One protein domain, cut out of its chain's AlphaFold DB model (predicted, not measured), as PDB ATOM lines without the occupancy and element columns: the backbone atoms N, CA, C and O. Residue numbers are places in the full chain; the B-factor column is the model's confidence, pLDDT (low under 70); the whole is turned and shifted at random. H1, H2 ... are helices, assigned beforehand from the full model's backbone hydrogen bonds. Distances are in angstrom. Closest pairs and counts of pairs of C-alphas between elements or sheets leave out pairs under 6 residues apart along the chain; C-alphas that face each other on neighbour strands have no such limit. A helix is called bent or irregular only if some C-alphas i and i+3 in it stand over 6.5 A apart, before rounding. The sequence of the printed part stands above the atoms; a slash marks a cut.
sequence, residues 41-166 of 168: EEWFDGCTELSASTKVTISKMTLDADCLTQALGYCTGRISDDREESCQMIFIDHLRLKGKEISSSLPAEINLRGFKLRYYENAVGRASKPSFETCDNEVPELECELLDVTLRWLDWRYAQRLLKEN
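This is residues 41 to 166 of the 168 residues of an uncharacterized protein of Ruegeria meonggei (UniProt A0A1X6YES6). One long helix, H5, runs through the middle of a lengthwise helical bundle, with H2 and H3 packed on one side of it and H4 packed along the other. H1 folds back with H2 as a helical hairpin, away from H5, and a loop of residues 128 to 140 joins H4 to H5. You are reading 126 residues with five named helices, H1 to H5 in chain order, and no named strand; the class is all helix. The whole is compact, with a radius of gyration of the C-alphas of 15.4 A and spans of 49 by 35 by 23 A.

Start with H1, residues 41 to 53, and H2, residues 60 to 77, a helical hairpin: they touch at a shallow tilt of 20 degrees, opposite ways, closest at the C-alphas of Ser 51 and Leu 63, 5.6 A apart. Go on to H3, residues 81 to 105, which makes a hairpin with H2 at 25 degrees; the closest C-alphas, of Cys 75 and Glu 84, are 5.4 A apart. H1 and H3 only just touch, with 3 pairs of C-alphas within 8 A, through residue 41 alone of H1; the closest C-alphas are those of Glu 41 and His 94, 6.4 A apart. Now find H5, residues 141 to 164, which completes the bundle of H1, H2, H3 and H5, helices grouped lengthwise. It touches H3 at a shallow tilt of 31 degrees, the same way, with the C-alphas of Gly 99 and Trp 153 closest at 5.0 A. Residues 150 to 158 of H5 touch H2, closest at the C-alphas of Met 61 and Tyr 158, 6.9 A. Look last at H4, residues 114 to 127, a hairpin with H5 at 29 degrees; the closest C-alphas, of Ala 127 and Arg 152, are 4.5 A apart. H1 is apart from H4 and H5. In H1, H2, H4 and H5 every O i to N i+4 pair is within hydrogen-bond range; in H3, 19 of 21 are.

Find C-alpha 41 at (146.231, 126.609, 104.271), where H1 begins; it is 18.5 A long. H2 measures 25.0 A and H4 20.4 A. H3 starts at C-alpha 81, (153.849, 143.923, 104.152), and spans 36.7 A; it is irregular, with C-alphas 82 and 85 7.4 A apart. H5 spans 34.9 A and ends at C-alpha 164, (125.279, 116.385, 98.300).

The C-alphas farthest apart, of Asp 82 and Gly 114, are 49.7 A apart. The printed part has no cut. The link from H4 to H5 is long. Mean pLDDT of the printed part is 87.5; residues 56 to 58, 78 to 79 and 132 to 135 are under 70.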
ATOM      1  N   GLU A  41     146.800 127.851 104.788       91.81
ATOM      2  CA  GLU A  41     146.231 126.609 104.271       91.81
ATOM      3  C   GLU A  41     145.481 125.823 105.354       91.81
ATOM      4  O   GLU A  41     144.315 125.466 105.171       91.81
ATOM      5  N   GLU A  42     146.122 125.603 106.507       90.06
ATOM      6  CA  GLU A  42     145.555 124.858 107.637       90.06
ATOM      7  C   GLU A  42     144.349 125.586 108.231       90.06
ATOM      8  O   GLU A  42     143.313 124.976 108.513       90.06
ATOM      9  N   TRP A  43     144.463 126.909 108.388       90.06
ATOM     10  CA  TRP A  43     143.365 127.733 108.879       90.06
ATOM     11  C   TRP A  43     142.159 127.674 107.932       90.06
ATOM     12  O   TRP A  43     141.023 127.451 108.367       90.06
ATOM     13  N   PHE A  44     142.402 127.840 106.628       93.81
ATOM     14  CA  PHE A  44     141.353 127.823 105.613       93.81
ATOM     15  C   PHE A  44     140.657 126.459 105.534       93.81
ATOM     16  O   PHE A  44     139.424 126.387 105.472       93.81
ATOM     17  N   ASP A  45     141.422 125.371 105.607       93.75
ATOM     18  CA  ASP A  45     140.884 124.012 105.619       93.75
ATOM     19  C   ASP A  45     139.970 123.784 106.824       93.75
ATOM     20  O   ASP A  45     138.827 123.348 106.655       93.75
ATOM     21  N   GLY A  46     140.408 124.186 108.021       90.44
ATOM     22  CA  GLY A  46     139.580 124.116 109.224       90.44
ATOM     23  C   GLY A  46     138.285 124.926 109.096       90.44
ATOM     24  O   GLY A  46     137.202 124.438 109.434       90.44
ATOM     25  N   CYS A  47     138.353 126.142 108.546       91.50
ATOM     26  CA  CYS A  47     137.171 126.982 108.343       91.50
ATOM     27  C   CYS A  47     136.159 126.334 107.380       91.50
ATOM     28  O   CYS A  47     134.955 126.264 107.662       91.50
ATOM     29  N   THR A  48     136.632 125.809 106.249       91.44
ATOM     30  CA  THR A  48     135.757 125.216 105.227       91.44
ATOM     31  C   THR A  48     135.188 123.855 105.641       91.44
ATOM     32  O   THR A  48     134.078 123.493 105.221       91.44
ATOM     33  N   GLU A  49     135.879 123.116 106.512       89.69
ATOM     34  CA  GLU A  49     135.352 121.917 107.166       89.69
ATOM     35  C   GLU A  49     134.215 122.265 108.139       89.69
ATOM     36  O   GLU A  49     133.132 121.666 108.082       89.69
ATOM     37  N   LEU A  50     134.395 123.301 108.963       85.19
ATOM     38  CA  LEU A  50     133.347 123.793 109.860       85.19
ATOM     39  C   LEU A  50     132.104 124.245 109.077       85.19
ATOM     40  O   LEU A  50     130.987 123.844 109.417       85.19
ATOM     41  N   SER A  51     132.292 124.975 107.973       82.00
ATOM     42  CA  SER A  51     131.228 125.337 107.021       82.00
ATOM     43  C   SER A  51     130.471 124.114 106.477       82.00
ATOM     44  O   SER A  51     129.251 124.143 106.283       82.00
ATOM     45  N   ALA A  52     131.161 122.999 106.225       77.12
ATOM     46  CA  ALA A  52     130.518 121.773 105.757       77.12
ATOM     47  C   ALA A  52     129.680 121.087 106.851       77.12
ATOM     48  O   ALA A  52     128.608 120.552 106.546       77.12
ATOM     49  N   SER A  53     130.157 121.125 108.098       77.88
ATOM     50  CA  SER A  53     129.551 120.455 109.258       77.88
ATOM     51  C   SER A  53     128.370 121.208 109.887       77.88
ATOM     52  O   SER A  53     127.590 120.625 110.647       77.88
ATOM     53  N   THR A  54     128.216 122.499 109.579       74.44
ATOM     54  CA  THR A  54     127.214 123.343 110.230       74.44
ATOM     55  C   THR A  54     125.776 122.949 109.873       74.44
ATOM     56  O   THR A  54     125.421 122.712 108.713       74.44
ATOM     57  N   LYS A  55     124.925 122.897 110.903       71.69
ATOM     58  CA  LYS A  55     123.465 122.711 110.791       71.69
ATOM     59  C   LYS A  55     122.700 124.037 110.804       71.69
ATOM     60  O   LYS A  55     121.472 124.036 110.829       71.69
ATOM     61  N   VAL A  56     123.415 125.159 110.873       66.12
ATOM     62  CA  VAL A  56     122.822 126.492 110.997       66.12
ATOM     63  C   VAL A  56     122.097 126.861 109.699       66.12
ATOM     64  O   VAL A  56     122.503 126.464 108.613       66.12
ATOM     65  N   THR A  57     121.029 127.653 109.807       61.84
ATOM     66  CA  THR A  57     120.210 128.167 108.690       61.84
ATOM     67  C   THR A  57     120.940 129.128 107.745       61.84
ATOM     68  O   THR A  57     120.349 129.593 106.773       61.84
ATOM     69  N   ILE A  58     122.201 129.463 108.028       68.56
ATOM     70  CA  ILE A  58     123.035 130.276 107.141       68.56
ATOM     71  C   ILE A  58     123.414 129.411 105.937       68.56
ATOM     72  O   ILE A  58     123.797 128.250 106.087       68.56
ATOM     73  N   SER A  59     123.301 129.974 104.733       81.12
ATOM     74  CA  SER A  59     123.714 129.288 103.509       81.12
ATOM     75  C   SER A  59     125.175 128.854 103.629       81.12
ATOM     76  O   SER A  59     126.054 129.682 103.861       81.12
ATOM     77  N   LYS A  60     125.459 127.563 103.433       85.19
ATOM     78  CA  LYS A  60     126.832 127.033 103.507       85.19
ATOM     79  C   LYS A  60     127.772 127.699 102.488       85.19
ATOM     80  O   LYS A  60     128.978 127.730 102.694       85.19
ATOM     81  N   MET A  61     127.218 128.260 101.409       86.12
ATOM     82  CA  MET A  61     127.970 129.074 100.448       86.12
ATOM     83  C   MET A  61     128.414 130.419 101.024       86.12
ATOM     84  O   MET A  61     129.500 130.880 100.700       86.12
ATOM     85  N   THR A  62     127.600 131.039 101.883       88.56
ATOM     86  CA  THR A  62     127.985 132.270 102.589       88.56
ATOM     87  C   THR A  62     129.158 131.995 103.518       88.56
ATOM     88  O   THR A  62     130.127 132.736 103.492       88.56
ATOM     89  N   LEU A  63     129.130 130.873 104.242       88.69
ATOM     90  CA  LEU A  63     130.246 130.481 105.104       88.69
ATOM     91  C   LEU A  63     131.528 130.180 104.317       88.69
ATOM     92  O   LEU A  63     132.604 130.563 104.754       88.69
ATOM     93  N   ASP A  64     131.427 129.535 103.148       91.25
ATOM     94  CA  ASP A  64     132.588 129.328 102.269       91.25
ATOM     95  C   ASP A  64     133.192 130.673 101.805       91.25
ATOM     96  O   ASP A  64     134.413 130.821 101.787       91.25
ATOM     97  N   ALA A  65     132.353 131.666 101.483       92.25
ATOM     98  CA  ALA A  65     132.807 133.016 101.138       92.25
ATOM     99  C   ALA A  65     133.433 133.751 102.337       92.25
ATOM    100  O   ALA A  65     134.490 134.359 102.191       92.25
ATOM    101  N   ASP A  66     132.845 133.634 103.529       92.44
ATOM    102  CA  ASP A  66     133.387 134.234 104.752       92.44
ATOM    103  C   ASP A  66     134.765 133.652 105.104       92.44
ATOM    104  O   ASP A  66     135.658 134.392 105.525       92.44
ATOM    105  N   CYS A  67     134.967 132.342 104.901       93.88
ATOM    106  CA  CYS A  67     136.273 131.700 105.069       93.88
ATOM    107  C   CYS A  67     137.318 132.279 104.109       93.88
ATOM    108  O   CYS A  67     138.435 132.563 104.528       93.88
ATOM    109  N   LEU A  68     136.964 132.493 102.838       94.56
ATOM    110  CA  LEU A  68     137.864 133.122 101.865       94.56
ATOM    111  C   LEU A  68     138.224 134.551 102.279       94.56
ATOM    112  O   LEU A  68     139.398 134.901 102.311       94.56
ATOM    113  N   THR A  69     137.232 135.371 102.638       92.62
ATOM    114  CA  THR A  69     137.468 136.761 103.050       92.62
ATOM    115  C   THR A  69     138.371 136.847 104.277       92.62
ATOM    116  O   THR A  69     139.266 137.686 104.324       92.62
ATOM    117  N   GLN A  70     138.174 135.969 105.261       91.81
ATOM    118  CA  GLN A  70     139.023 135.929 106.452       91.81
ATOM    119  C   GLN A  70     140.438 135.425 106.152       91.81
ATOM    120  O   GLN A  70     141.388 135.974 106.701       91.81
ATOM    121  N   ALA A  71     140.590 134.442 105.261       91.75
ATOM    122  CA  ALA A  71     141.899 133.977 104.815       91.75
ATOM    123  C   ALA A  71     142.682 135.098 104.102       91.75
ATOM    124  O   ALA A  71     143.846 135.350 104.402       91.75
ATOM    125  N   LEU A  72     142.016 135.860 103.234       88.50
ATOM    126  CA  LEU A  72     142.618 137.043 102.619       88.50
ATOM    127  C   LEU A  72     142.988 138.105 103.656       88.50
ATOM    128  O   LEU A  72     144.107 138.607 103.644       88.50
ATOM    129  N   GLY A  73     142.082 138.389 104.596       87.88
ATOM    130  CA  GLY A  73     142.341 139.320 105.697       87.88
ATOM    131  C   GLY A  73     143.491 138.886 106.612       87.88
ATOM    132  O   GLY A  73     144.140 139.732 107.222       87.88
ATOM    133  N   TYR A  74     143.776 137.584 106.704       85.19
ATOM    134  CA  TYR A  74     144.958 137.079 107.396       85.19
ATOM    135  C   TYR A  74     146.242 137.485 106.663       85.19
ATOM    136  O   TYR A  74     147.145 138.030 107.297       85.19
ATOM    137  N   CYS A  75     146.299 137.293 105.340       85.38
ATOM    138  CA  CYS A  75     147.465 137.680 104.546       85.38
ATOM    139  C   CYS A  75     147.707 139.197 104.541       85.38
ATOM    140  O   CYS A  75     148.859 139.606 104.619       85.38
ATOM    141  N   THR A  76     146.650 140.014 104.485       83.75
ATOM    142  CA  THR A  76     146.764 141.481 104.347       83.75
ATOM    143  C   THR A  76     146.770 142.253 105.669       83.75
ATOM    144  O   THR A  76     147.144 143.418 105.702       83.75
ATOM    145  N   GLY A  77     146.308 141.649 106.769       76.38
ATOM    146  CA  GLY A  77     146.088 142.360 108.036       76.38
ATOM    147  C   GLY A  77     146.916 141.875 109.224       76.38
ATOM    148  O   GLY A  77     146.907 142.530 110.265       76.38
ATOM    149  N   ARG A  78     147.580 140.716 109.121       69.81
ATOM    150  CA  ARG A  78     148.322 140.106 110.245       69.81
ATOM    151  C   ARG A  78     149.776 139.782 109.948       69.81
ATOM    152  O   ARG A  78     150.534 139.502 110.871       69.81
ATOM    153  N   ILE A  79     150.153 139.793 108.680       67.69
ATOM    154  CA  ILE A  79     151.512 139.522 108.236       67.69
ATOM    155  C   ILE A  79     152.158 140.858 107.856       67.69
ATOM    156  O   ILE A  79     151.470 141.784 107.443       67.69
ATOM    157  N   SER A  80     153.475 140.978 108.036       71.19
ATOM    158  CA  SER A  80     154.238 142.138 107.562       71.19
ATOM    159  C   SER A  80     154.071 142.325 106.052       71.19
ATOM    160  O   SER A  80     154.159 141.328 105.334       71.19
ATOM    161  N   ASP A  81     153.977 143.567 105.577       72.44
ATOM    162  CA  ASP A  81     153.849 143.923 104.152       72.44
ATOM    163  C   ASP A  81     154.839 143.148 103.250       72.44
ATOM    164  O   ASP A  81     154.458 142.603 102.218       72.44
ATOM    165  N   ASP A  82     156.086 142.957 103.703       72.69
ATOM    166  CA  ASP A  82     157.144 142.213 102.988       72.69
ATOM    167  C   ASP A  82     156.839 140.719 102.733       72.69
ATOM    168  O   ASP A  82     157.572 140.031 102.019       72.69
ATOM    169  N   ARG A  83     155.797 140.172 103.362       78.50
ATOM    170  CA  ARG A  83     155.389 138.762 103.282       78.50
ATOM    171  C   ARG A  83     153.949 138.587 102.795       78.50
ATOM    172  O   ARG A  83     153.525 137.444 102.612       78.50
ATOM    173  N   GLU A  84     153.218 139.675 102.566       86.38
ATOM    174  CA  GLU A  84     151.830 139.646 102.097       86.38
ATOM    175  C   GLU A  84     151.717 138.912 100.755       86.38
ATOM    176  O   GLU A  84     150.976 137.935 100.644       86.38
ATOM    177  N   GLU A  85     152.520 139.315  99.768       87.31
ATOM    178  CA  GLU A  85     152.549 138.704  98.432       87.31
ATOM    179  C   GLU A  85     152.867 137.201  98.507       87.31
ATOM    180  O   GLU A  85     152.200 136.380  97.878       87.31
ATOM    181  N   SER A  86     153.825 136.813  99.354       88.88
ATOM    182  CA  SER A  86     154.155 135.397  99.572       88.88
ATOM    183  C   SER A  86     152.989 134.614 100.182       88.88
ATOM    184  O   SER A  86     152.724 133.489  99.760       88.88
ATOM    185  N   CYS A  87     152.264 135.197 101.143       90.00
ATOM    186  CA  CYS A  87     151.068 134.581 101.719       90.00
ATOM    187  C   CYS A  87     149.964 134.403 100.672       90.00
ATOM    188  O   CYS A  87     149.368 133.328 100.583       90.00
ATOM    189  N   GLN A  88     149.720 135.431  99.853       91.88
ATOM    190  CA  GLN A  88     148.712 135.388  98.796       91.88
ATOM    191  C   GLN A  88     149.045 134.329  97.740       91.88
ATOM    192  O   GLN A  88     148.163 133.555  97.380       91.88
ATOM    193  N   MET A  89     150.306 134.217  97.305       92.88
ATOM    194  CA  MET A  89     150.732 133.171  96.366       92.88
ATOM    195  C   MET A  89     150.518 131.758  96.925       92.88
ATOM    196  O   MET A  89     149.947 130.908  96.240       92.88
ATOM    197  N   ILE A  90     150.902 131.512  98.184       93.00
ATOM    198  CA  ILE A  90     150.647 130.224  98.858       93.00
ATOM    199  C   ILE A  90     149.143 129.929  98.878       93.00
ATOM    200  O   ILE A  90     148.707 128.821  98.563       93.00
ATOM    201  N   PHE A  91     148.330 130.932  99.204       94.62
ATOM    202  CA  PHE A  91     146.886 130.764  99.259       94.62
ATOM    203  C   PHE A  91     146.265 130.494  97.879       94.62
ATOM    204  O   PHE A  91     145.386 129.639  97.762       94.62
ATOM    205  N   ILE A  92     146.748 131.154  96.821       95.19
ATOM    206  CA  ILE A  92     146.341 130.896  95.432       95.19
ATOM    207  C   ILE A  92     146.597 129.434  95.057       95.19
ATOM    208  O   ILE A  92     145.697 128.758  94.543       95.19
ATOM    209  N   ASP A  93     147.800 128.931  95.327       96.06
ATOM    210  CA  ASP A  93     148.178 127.555  95.006       96.06
ATOM    211  C   ASP A  93     147.341 126.537  95.786       96.06
ATOM    212  O   ASP A  93     146.866 125.546  95.214       96.06
ATOM    213  N   HIS A  94     147.053 126.827  97.055       96.56
ATOM    214  CA  HIS A  94     146.148 126.017  97.866       96.56
ATOM    215  C   HIS A  94     144.733 125.973  97.285       96.56
ATOM    216  O   HIS A  94     144.157 124.896  97.102       96.56
ATOM    217  N   LEU A  95     144.165 127.122  96.901       96.62
ATOM    218  CA  LEU A  95     142.835 127.183  96.286       96.62
ATOM    219  C   LEU A  95     142.774 126.411  94.962       96.62
ATOM    220  O   LEU A  95     141.783 125.718  94.699       96.62
ATOM    221  N   ARG A  96     143.834 126.464  94.147       95.94
ATOM    222  CA  ARG A  96     143.956 125.665  92.916       95.94
ATOM    223  C   ARG A  96     143.954 124.175  93.205       95.94
ATOM    224  O   ARG A  96     143.214 123.432  92.552       95.94
ATOM    225  N   LEU A  97     144.755 123.742  94.179       97.25
ATOM    226  CA  LEU A  97     144.819 122.349  94.609       97.25
ATOM    227  C   LEU A  97     143.431 121.867  95.045       97.25
ATOM    228  O   LEU A  97     142.916 120.891  94.495       97.25
ATOM    229  N   LYS A  98     142.770 122.602  95.946       96.31
ATOM    230  CA  LYS A  98     141.423 122.266  96.428       96.31
ATOM    231  C   LYS A  98     140.386 122.259  95.314       96.31
ATOM    232  O   LYS A  98     139.558 121.352  95.246       96.31
ATOM    233  N   GLY A  99     140.430 123.236  94.410       96.12
ATOM    234  CA  GLY A  99     139.551 123.282  93.243       96.12
ATOM    235  C   GLY A  99     139.700 122.033  92.371       96.12
ATOM    236  O   GLY A  99     138.702 121.437  91.963       96.12
ATOM    237  N   LYS A 100     140.941 121.585  92.149       96.62
ATOM    238  CA  LYS A 100     141.255 120.364  91.398       96.62
ATOM    239  C   LYS A 100     140.793 119.092  92.109       96.62
ATOM    240  O   LYS A 100     140.264 118.193  91.456       96.62
ATOM    241  N   GLU A 101     140.972 118.999  93.423       96.25
ATOM    242  CA  GLU A 101     140.460 117.878  94.223       96.25
ATOM    243  C   GLU A 101     138.937 117.772  94.106       96.25
ATOM    244  O   GLU A 101     138.396 116.693  93.843       96.25
ATOM    245  N   ILE A 102     138.240 118.905  94.234       95.50
ATOM    246  CA  ILE A 102     136.783 118.955  94.115       95.50
ATOM    247  C   ILE A 102     136.354 118.533  92.716       95.50
ATOM    248  O   ILE A 102     135.532 117.625  92.607       95.50
ATOM    249  N   SER A 103     136.904 119.142  91.662       95.81
ATOM    250  CA  SER A 103     136.502 118.854  90.282       95.81
ATOM    251  C   SER A 103     136.742 117.393  89.904       95.81
ATOM    252  O   SER A 103     135.876 116.770  89.294       95.81
ATOM    253  N   SER A 104     137.851 116.806  90.365       96.06
ATOM    254  CA  SER A 104     138.177 115.389  90.151       96.06
ATOM    255  C   SER A 104     137.244 114.437  90.910       96.06
ATOM    256  O   SER A 104     137.098 113.280  90.525       96.06
ATOM    257  N   SER A 105     136.605 114.906  91.989       94.00
ATOM    258  CA  SER A 105     135.636 114.126  92.773       94.00
ATOM    259  C   SER A 105     134.204 114.176  92.224       94.00
ATOM    260  O   SER A 105     133.338 113.436  92.705       94.00
ATOM    261  N   LEU A 106     133.921 115.052  91.252       92.81
ATOM    262  CA  LEU A 106     132.586 115.178  90.674       92.81
ATOM    263  C   LEU A 106     132.279 113.981  89.752       92.81
ATOM    264  O   LEU A 106     133.133 113.562  88.972       92.81
ATOM    265  N   PRO A 107     131.063 113.410  89.818       89.69
ATOM    266  CA  PRO A 107     130.685 112.279  88.985       89.69
ATOM    267  C   PRO A 107     130.498 112.700  87.522       89.69
ATOM    268  O   PRO A 107     129.983 113.781  87.236       89.69
ATOM    269  N   ALA A 108     130.848 111.801  86.599       80.81
ATOM    270  CA  ALA A 108     130.605 111.991  85.166       80.81
ATOM    271  C   ALA A 108     129.104 111.982  84.817       80.81
ATOM    272  O   ALA A 108     128.671 112.687  83.910       80.81
ATOM    273  N   GLU A 109     128.308 111.207  85.560       84.06
ATOM    274  CA  GLU A 109     126.854 111.139  85.419       84.06
ATOM    275  C   GLU A 109     126.169 111.814  86.612       84.06
ATOM    276  O   GLU A 109     126.371 111.440  87.772       84.06
ATOM    277  N   ILE A 110     125.331 112.811  86.327       89.19
ATOM    278  CA  ILE A 110     124.604 113.590  87.332       89.19
ATOM    279  C   ILE A 110     123.107 113.290  87.271       89.19
ATOM    280  O   ILE A 110     122.461 113.441  86.239       89.19
ATOM    281  N   ASN A 111     122.524 112.913  88.408       88.06
ATOM    282  CA  ASN A 111     121.078 112.722  88.543       88.06
ATOM    283  C   ASN A 111     120.404 113.976  89.127       88.06
ATOM    284  O   ASN A 111     119.697 113.914  90.132       88.06
ATOM    285  N   LEU A 112     120.678 115.139  88.529       89.94
ATOM    286  CA  LEU A 112     120.011 116.404  88.850       89.94
ATOM    287  C   LEU A 112     118.935 116.700  87.801       89.94
ATOM    288  O   LEU A 112     119.041 116.280  86.652       89.94
ATOM    289  N   ARG A 113     117.885 117.441  88.177       91.00
ATOM    290  CA  ARG A 113     116.805 117.835  87.255       91.00
ATOM    291  C   ARG A 113     116.406 119.295  87.434       91.00
ATOM    292  O   ARG A 113     116.606 119.888  88.495       91.00
ATOM    293  N   GLY A 114     115.810 119.860  86.382       92.31
ATOM    294  CA  GLY A 114     115.255 121.212  86.384       92.31
ATOM    295  C   GLY A 114     116.299 122.273  86.733       92.31
ATOM    296  O   GLY A 114     117.404 122.279  86.192       92.31
ATOM    297  N   PHE A 115     115.953 123.167  87.659       90.94
ATOM    298  CA  PHE A 115     116.827 124.272  88.051       90.94
ATOM    299  C   PHE A 115     118.162 123.810  88.647       90.94
ATOM    300  O   PHE A 115     119.186 124.405  88.329       90.94
ATOM    301  N   LYS A 116     118.183 122.737  89.454       90.31
ATOM    302  CA  LYS A 116     119.426 122.243  90.077       90.31
ATOM    303  C   LYS A 116     120.447 121.786  89.032       90.31
ATOM    304  O   LYS A 116     121.622 122.105  89.166       90.31
ATOM    305  N   LEU A 117     119.989 121.095  87.982       93.56
ATOM    306  CA  LEU A 117     120.850 120.677  86.871       93.56
ATOM    307  C   LEU A 117     121.469 121.891  86.174       93.56
ATOM    308  O   LEU A 117     122.684 121.976  86.050       93.56
ATOM    309  N   ARG A 118     120.641 122.883  85.826       93.19
ATOM    310  CA  ARG A 118     121.110 124.110  85.173       93.19
ATOM    311  C   ARG A 118     122.117 124.882  86.029       93.19
ATOM    312  O   ARG A 118     123.095 125.404  85.507       93.19
ATOM    313  N   TYR A 119     121.888 124.980  87.341       93.50
ATOM    314  CA  TYR A 119     122.834 125.634  88.249       93.50
ATOM    315  C   TYR A 119     124.160 124.882  88.347       93.50
ATOM    316  O   TYR A 119     125.207 125.523  88.331       93.50
ATOM    317  N   TYR A 120     124.111 123.550  88.402       94.44
ATOM    318  CA  TYR A 120     125.301 122.709  88.396       94.44
ATOM    319  C   TYR A 120     126.115 122.897  87.111       94.44
ATOM    320  O   TYR A 120     127.295 123.227  87.180       94.44
ATOM    321  N   GLU A 121     125.479 122.763  85.945       94.31
ATOM    322  CA  GLU A 121     126.134 122.922  84.639       94.31
ATOM    323  C   GLU A 121     126.751 124.314  84.484       94.31
ATOM    324  O   GLU A 121     127.886 124.442  84.029       94.31
ATOM    325  N   ASN A 122     126.044 125.359  84.922       94.56
ATOM    326  CA  ASN A 122     126.565 126.723  84.903       94.56
ATOM    327  C   ASN A 122     127.792 126.888  85.809       94.56
ATOM    328  O   ASN A 122     128.753 127.540  85.405       94.56
ATOM    329  N   ALA A 123     127.761 126.333  87.023       94.19
ATOM    330  CA  ALA A 123     128.869 126.424  87.970       94.19
ATOM    331  C   ALA A 123     130.110 125.688  87.446       94.19
ATOM    332  O   ALA A 123     131.180 126.280  87.351       94.19
ATOM    333  N   VAL A 124     129.948 124.440  86.992       95.06
ATOM    334  CA  VAL A 124     131.027 123.663  86.357       95.06
ATOM    335  C   VAL A 124     131.562 124.385  85.120       95.06
ATOM    336  O   VAL A 124     132.774 124.488  84.935       95.06
ATOM    337  N   GLY A 125     130.665 124.917  84.288       94.19
ATOM    338  CA  GLY A 125     131.016 125.634  83.069       94.19
ATOM    339  C   GLY A 125     131.851 126.883  83.336       94.19
ATOM    340  O   GLY A 125     132.842 127.093  82.646       94.19
ATOM    341  N   ARG A 126     131.501 127.690  84.348       92.94
ATOM    342  CA  ARG A 126     132.305 128.850  84.764       92.94
ATOM    343  C   ARG A 126     133.643 128.434  85.369       92.94
ATOM    344  O   ARG A 126     134.674 128.929  84.926       92.94
ATOM    345  N   ALA A 127     133.638 127.478  86.297       93.38
ATOM    346  CA  ALA A 127     134.845 127.029  86.988       93.38
ATOM    347  C   ALA A 127     135.890 126.391  86.051       93.38
ATOM    348  O   ALA A 127     137.084 126.418  86.352       93.38
ATOM    349  N   SER A 128     135.447 125.835  84.917       92.81
ATOM    350  CA  SER A 128     136.303 125.171  83.919       92.81
ATOM    351  C   SER A 128     136.878 126.101  82.847       92.81
ATOM    352  O   SER A 128     137.703 125.655  82.050       92.81
ATOM    353  N   LYS A 129     136.454 127.370  82.766       89.25
ATOM    354  CA  LYS A 129     137.003 128.316  81.772       89.25
ATOM    355  C   LYS A 129     138.501 128.542  82.004       89.25
ATOM    356  O   LYS A 129     138.944 128.368  83.119       89.25
ATOM    357  N   PRO A 130     139.322 128.943  81.029       77.94
ATOM    358  CA  PRO A 130     140.747 129.205  81.273       77.94
ATOM    359  C   PRO A 130     141.009 130.481  82.092       77.94
ATOM    360  O   PRO A 130     141.961 130.505  82.859       77.94
ATOM    361  N   SER A 131     140.123 131.479  82.031       73.38
ATOM    362  CA  SER A 131     140.137 132.683  82.878       73.38
ATOM    363  C   SER A 131     138.716 133.220  83.089       73.38
ATOM    364  O   SER A 131     137.835 133.033  82.240       73.38
ATOM    365  N   PHE A 132     138.475 133.877  84.220       63.50
ATOM    366  CA  PHE A 132     137.370 134.807  84.389       63.50
ATOM    367  C   PHE A 132     137.704 136.077  83.588       63.50
ATOM    368  O   PHE A 132     138.704 136.737  83.845       63.50
ATOM    369  N   GLU A 133     136.871 136.436  82.604       65.12
ATOM    370  CA  GLU A 133     137.033 137.616  81.717       65.12
ATOM    371  C   GLU A 133     136.876 138.965  82.459       65.12
ATOM    372  O   GLU A 133     136.472 139.960  81.871       65.12
ATOM    373  N   THR A 134     137.081 138.995  83.777       63.56
ATOM    374  CA  THR A 134     136.564 140.052  84.662       63.56
ATOM    375  C   THR A 134     137.626 141.044  85.126       63.56
ATOM    376  O   THR A 134     137.265 142.043  85.735       63.56
ATOM    377  N   CYS A 135     138.908 140.797  84.852       69.94
ATOM    378  CA  CYS A 135     139.965 141.733  85.222       69.94
ATOM    379  C   CYS A 135     140.264 142.701  84.079       69.94
ATOM    380  O   CYS A 135     140.724 142.291  83.011       69.94
ATOM    381  N   ASP A 136     140.033 143.985  84.334       71.56
ATOM    382  CA  ASP A 136     140.548 145.065  83.503       71.56
ATOM    383  C   ASP A 136     142.074 145.183  83.670       71.56
ATOM    384  O   ASP A 136     142.626 144.829  84.712       71.56
ATOM    385  N   ASN A 137     142.766 145.737  82.667       70.81
ATOM    386  CA  ASN A 137     144.235 145.888  82.658       70.81
ATOM    387  C   ASN A 137     144.796 146.802  83.775       70.81
ATOM    388  O   ASN A 137     146.006 147.009  83.840       70.81
ATOM    389  N   GLU A 138     143.938 147.403  84.598       79.12
ATOM    390  CA  GLU A 138     144.306 148.323  85.682       79.12
ATOM    391  C   GLU A 138     144.472 147.619  87.040       79.12
ATOM    392  O   GLU A 138     145.023 148.212  87.966       79.12
ATOM    393  N   VAL A 139     144.017 146.368  87.170       80.75
ATOM    394  CA  VAL A 139     144.136 145.583  88.409       80.75
ATOM    395  C   VAL A 139     145.498 144.876  88.445       80.75
ATOM    396  O   VAL A 139     145.879 144.275  87.436       80.75
ATOM    397  N   PRO A 140     146.237 144.903  89.573       87.69
ATOM    398  CA  PRO A 140     147.471 144.135  89.727       87.69
ATOM    399  C   PRO A 140     147.281 142.648  89.396       87.69
ATOM    400  O   PRO A 140     146.263 142.048  89.743       87.69
ATOM    401  N   GLU A 141     148.275 142.037  88.744       88.88
ATOM    402  CA  GLU A 141     148.193 140.650  88.253       88.88
ATOM    403  C   GLU A 141     147.850 139.659  89.372       88.88
ATOM    404  O   GLU A 141     146.937 138.849  89.213       88.88
ATOM    405  N   LEU A 142     148.504 139.791  90.529       89.25
ATOM    406  CA  LEU A 142     148.272 138.937  91.692       89.25
ATOM    407  C   LEU A 142     146.846 139.064  92.246       89.25
ATOM    408  O   LEU A 142     146.210 138.059  92.556       89.25
ATOM    409  N   GLU A 143     146.312 140.286  92.337       88.12
ATOM    410  CA  GLU A 143     144.939 140.524  92.798       88.12
ATOM    411  C   GLU A 143     143.916 139.925  91.827       88.12
ATOM    412  O   GLU A 143     142.922 139.322  92.244       88.12
ATOM    413  N   CYS A 144     144.177 140.052  90.525       88.94
ATOM    414  CA  CYS A 144     143.350 139.438  89.499       88.94
ATOM    415  C   CYS A 144     143.383 137.906  89.584       88.94
ATOM    416  O   CYS A 144     142.334 137.255  89.560       88.94
ATOM    417  N   GLU A 145     144.576 137.325  89.699       91.00
ATOM    418  CA  GLU A 145     144.765 135.886  89.829       91.00
ATOM    419  C   GLU A 145     144.033 135.358  91.062       91.00
ATOM    420  O   GLU A 145     143.274 134.393  90.964       91.00
ATOM    421  N   LEU A 146     144.180 136.043  92.196       91.62
ATOM    422  CA  LEU A 146     143.514 135.714  93.446       91.62
ATOM    423  C   LEU A 146     141.988 135.740  93.321       91.62
ATOM    424  O   LEU A 146     141.312 134.825  93.803       91.62
ATOM    425  N   LEU A 147     141.434 136.756  92.654       90.75
ATOM    426  CA  LEU A 147     140.003 136.835  92.375       90.75
ATOM    427  C   LEU A 147     139.546 135.659  91.497       90.75
ATOM    428  O   LEU A 147     138.554 135.002  91.822       90.75
ATOM    429  N   ASP A 148     140.279 135.361  90.422       92.00
ATOM    430  CA  ASP A 148     139.978 134.266  89.495       92.00
ATOM    431  C   ASP A 148     139.963 132.908  90.215       92.00
ATOM    432  O   ASP A 148     138.954 132.195  90.166       92.00
ATOM    433  N   VAL A 149     141.023 132.552  90.954       93.75
ATOM    434  CA  VAL A 149     141.063 131.266  91.673       93.75
ATOM    435  C   VAL A 149     140.026 131.178  92.788       93.75
ATOM    436  O   VAL A 149     139.436 130.111  92.979       93.75
ATOM    437  N   THR A 150     139.722 132.289  93.459       93.62
ATOM    438  CA  THR A 150     138.675 132.348  94.488       93.62
ATOM    439  C   THR A 150     137.293 132.060  93.901       93.62
ATOM    440  O   THR A 150     136.565 131.195  94.402       93.62
ATOM    441  N   LEU A 151     136.928 132.734  92.805       93.38
ATOM    442  CA  LEU A 151     135.634 132.546  92.144       93.38
ATOM    443  C   LEU A 151     135.477 131.125  91.591       93.38
ATOM    444  O   LEU A 151     134.419 130.509  91.747       93.38
ATOM    445  N   ARG A 152     136.538 130.560  91.008       94.25
ATOM    446  CA  ARG A 152     136.542 129.162  90.544       94.25
ATOM    447  C   ARG A 152     136.333 128.180  91.672       94.25
ATOM    448  O   ARG A 152     135.554 127.240  91.525       94.25
ATOM    449  N   TRP A 153     137.054 128.364  92.773       95.62
ATOM    450  CA  TRP A 153     136.935 127.487  93.923       95.62
ATOM    451  C   TRP A 153     135.507 127.525  94.481       95.62
ATOM    452  O   TRP A 153     134.926 126.465  94.727       95.62
ATOM    453  N   LEU A 154     134.893 128.711  94.571       94.94
ATOM    454  CA  LEU A 154     133.488 128.864  94.964       94.94
ATOM    455  C   LEU A 154     132.532 128.134  94.016       94.94
ATOM    456  O   LEU A 154     131.639 127.424  94.481       94.94
ATOM    457  N   ASP A 155     132.721 128.256  92.702       95.50
ATOM    458  CA  ASP A 155     131.882 127.558  91.725       95.50
ATOM    459  C   ASP A 155     132.050 126.027  91.811       95.50
ATOM    460  O   ASP A 155     131.053 125.293  91.789       95.50
ATOM    461  N   TRP A 156     133.277 125.523  92.005       96.31
ATOM    462  CA  TRP A 156     133.522 124.096  92.249       96.31
ATOM    463  C   TRP A 156     132.844 123.605  93.530       96.31
ATOM    464  O   TRP A 156     132.181 122.560  93.532       96.31
ATOM    465  N   ARG A 157     132.962 124.365  94.622       94.44
ATOM    466  CA  ARG A 157     132.299 124.061  95.896       94.44
ATOM    467  C   ARG A 157     130.786 124.058  95.766       94.44
ATOM    468  O   ARG A 157     130.140 123.137  96.270       94.44
ATOM    469  N   TYR A 158     130.221 125.027  95.055       93.50
ATOM    470  CA  TYR A 158     128.787 125.094  94.812       93.50
ATOM    471  C   TYR A 158     128.287 123.868  94.041       93.50
ATOM    472  O   TYR A 158     127.334 123.213  94.475       93.50
ATOM    473  N   ALA A 159     128.980 123.484  92.963       94.00
ATOM    474  CA  ALA A 159     128.670 122.273  92.205       94.00
ATOM    475  C   ALA A 159     128.717 121.012  93.090       94.00
ATOM    476  O   ALA A 159     127.797 120.191  93.057       94.00
ATOM    477  N   GLN A 160     129.738 120.885  93.947       93.25
ATOM    478  CA  GLN A 160     129.855 119.768  94.889       93.25
ATOM    479  C   GLN A 160     128.682 119.720  95.885       93.25
ATOM    480  O   GLN A 160     128.171 118.639  96.195       93.25
ATOM    481  N   ARG A 161     128.246 120.873  96.401       89.06
ATOM    482  CA  ARG A 161     127.148 120.962  97.377       89.06
ATOM    483  C   ARG A 161     125.800 120.595  96.763       89.06
ATOM    484  O   ARG A 161     125.076 119.809  97.371       89.06
ATOM    485  N   LEU A 162     125.517 121.044  95.537       90.56
ATOM    486  CA  LEU A 162     124.291 120.682  94.811       90.56
ATOM    487  C   LEU A 162     124.107 119.163  94.677       90.56
ATOM    488  O   LEU A 162     122.980 118.668  94.722       90.56
ATOM    489  N   LEU A 163     125.204 118.415  94.534       89.75
ATOM    490  CA  LEU A 163     125.164 116.953  94.479       89.75
ATOM    491  C   LEU A 163     124.930 116.308  95.848       89.75
ATOM    492  O   LEU A 163     124.259 115.279  95.918       89.75
ATOM    493  N   LYS A 164     125.469 116.886  96.928       85.56
ATOM    494  CA  LYS A 164     125.279 116.385  98.300       85.56
ATOM    495  C   LYS A 164     123.831 116.574  98.763       85.56
ATOM    496  O   LYS A 164     123.215 115.619  99.212       85.56
ATOM    497  N   GLU A 165     123.259 117.753  98.531       80.88
ATOM    498  CA  GLU A 165     121.866 118.099  98.875       80.88
ATOM    499  C   GLU A 165     120.803 117.356  98.046       80.88
ATOM    500  O   GLU A 165     119.610 117.528  98.265       80.88
ATOM    501  N   ASN A 166     121.206 116.598  97.024       72.56
ATOM    502  CA  ASN A 166     120.302 115.757  96.236       72.56
ATOM    503  C   ASN A 166     120.344 114.280  96.661       72.56
ATOM    504  O   ASN A 166     119.592 113.470  96.126       72.56
TER     505      ASN A 166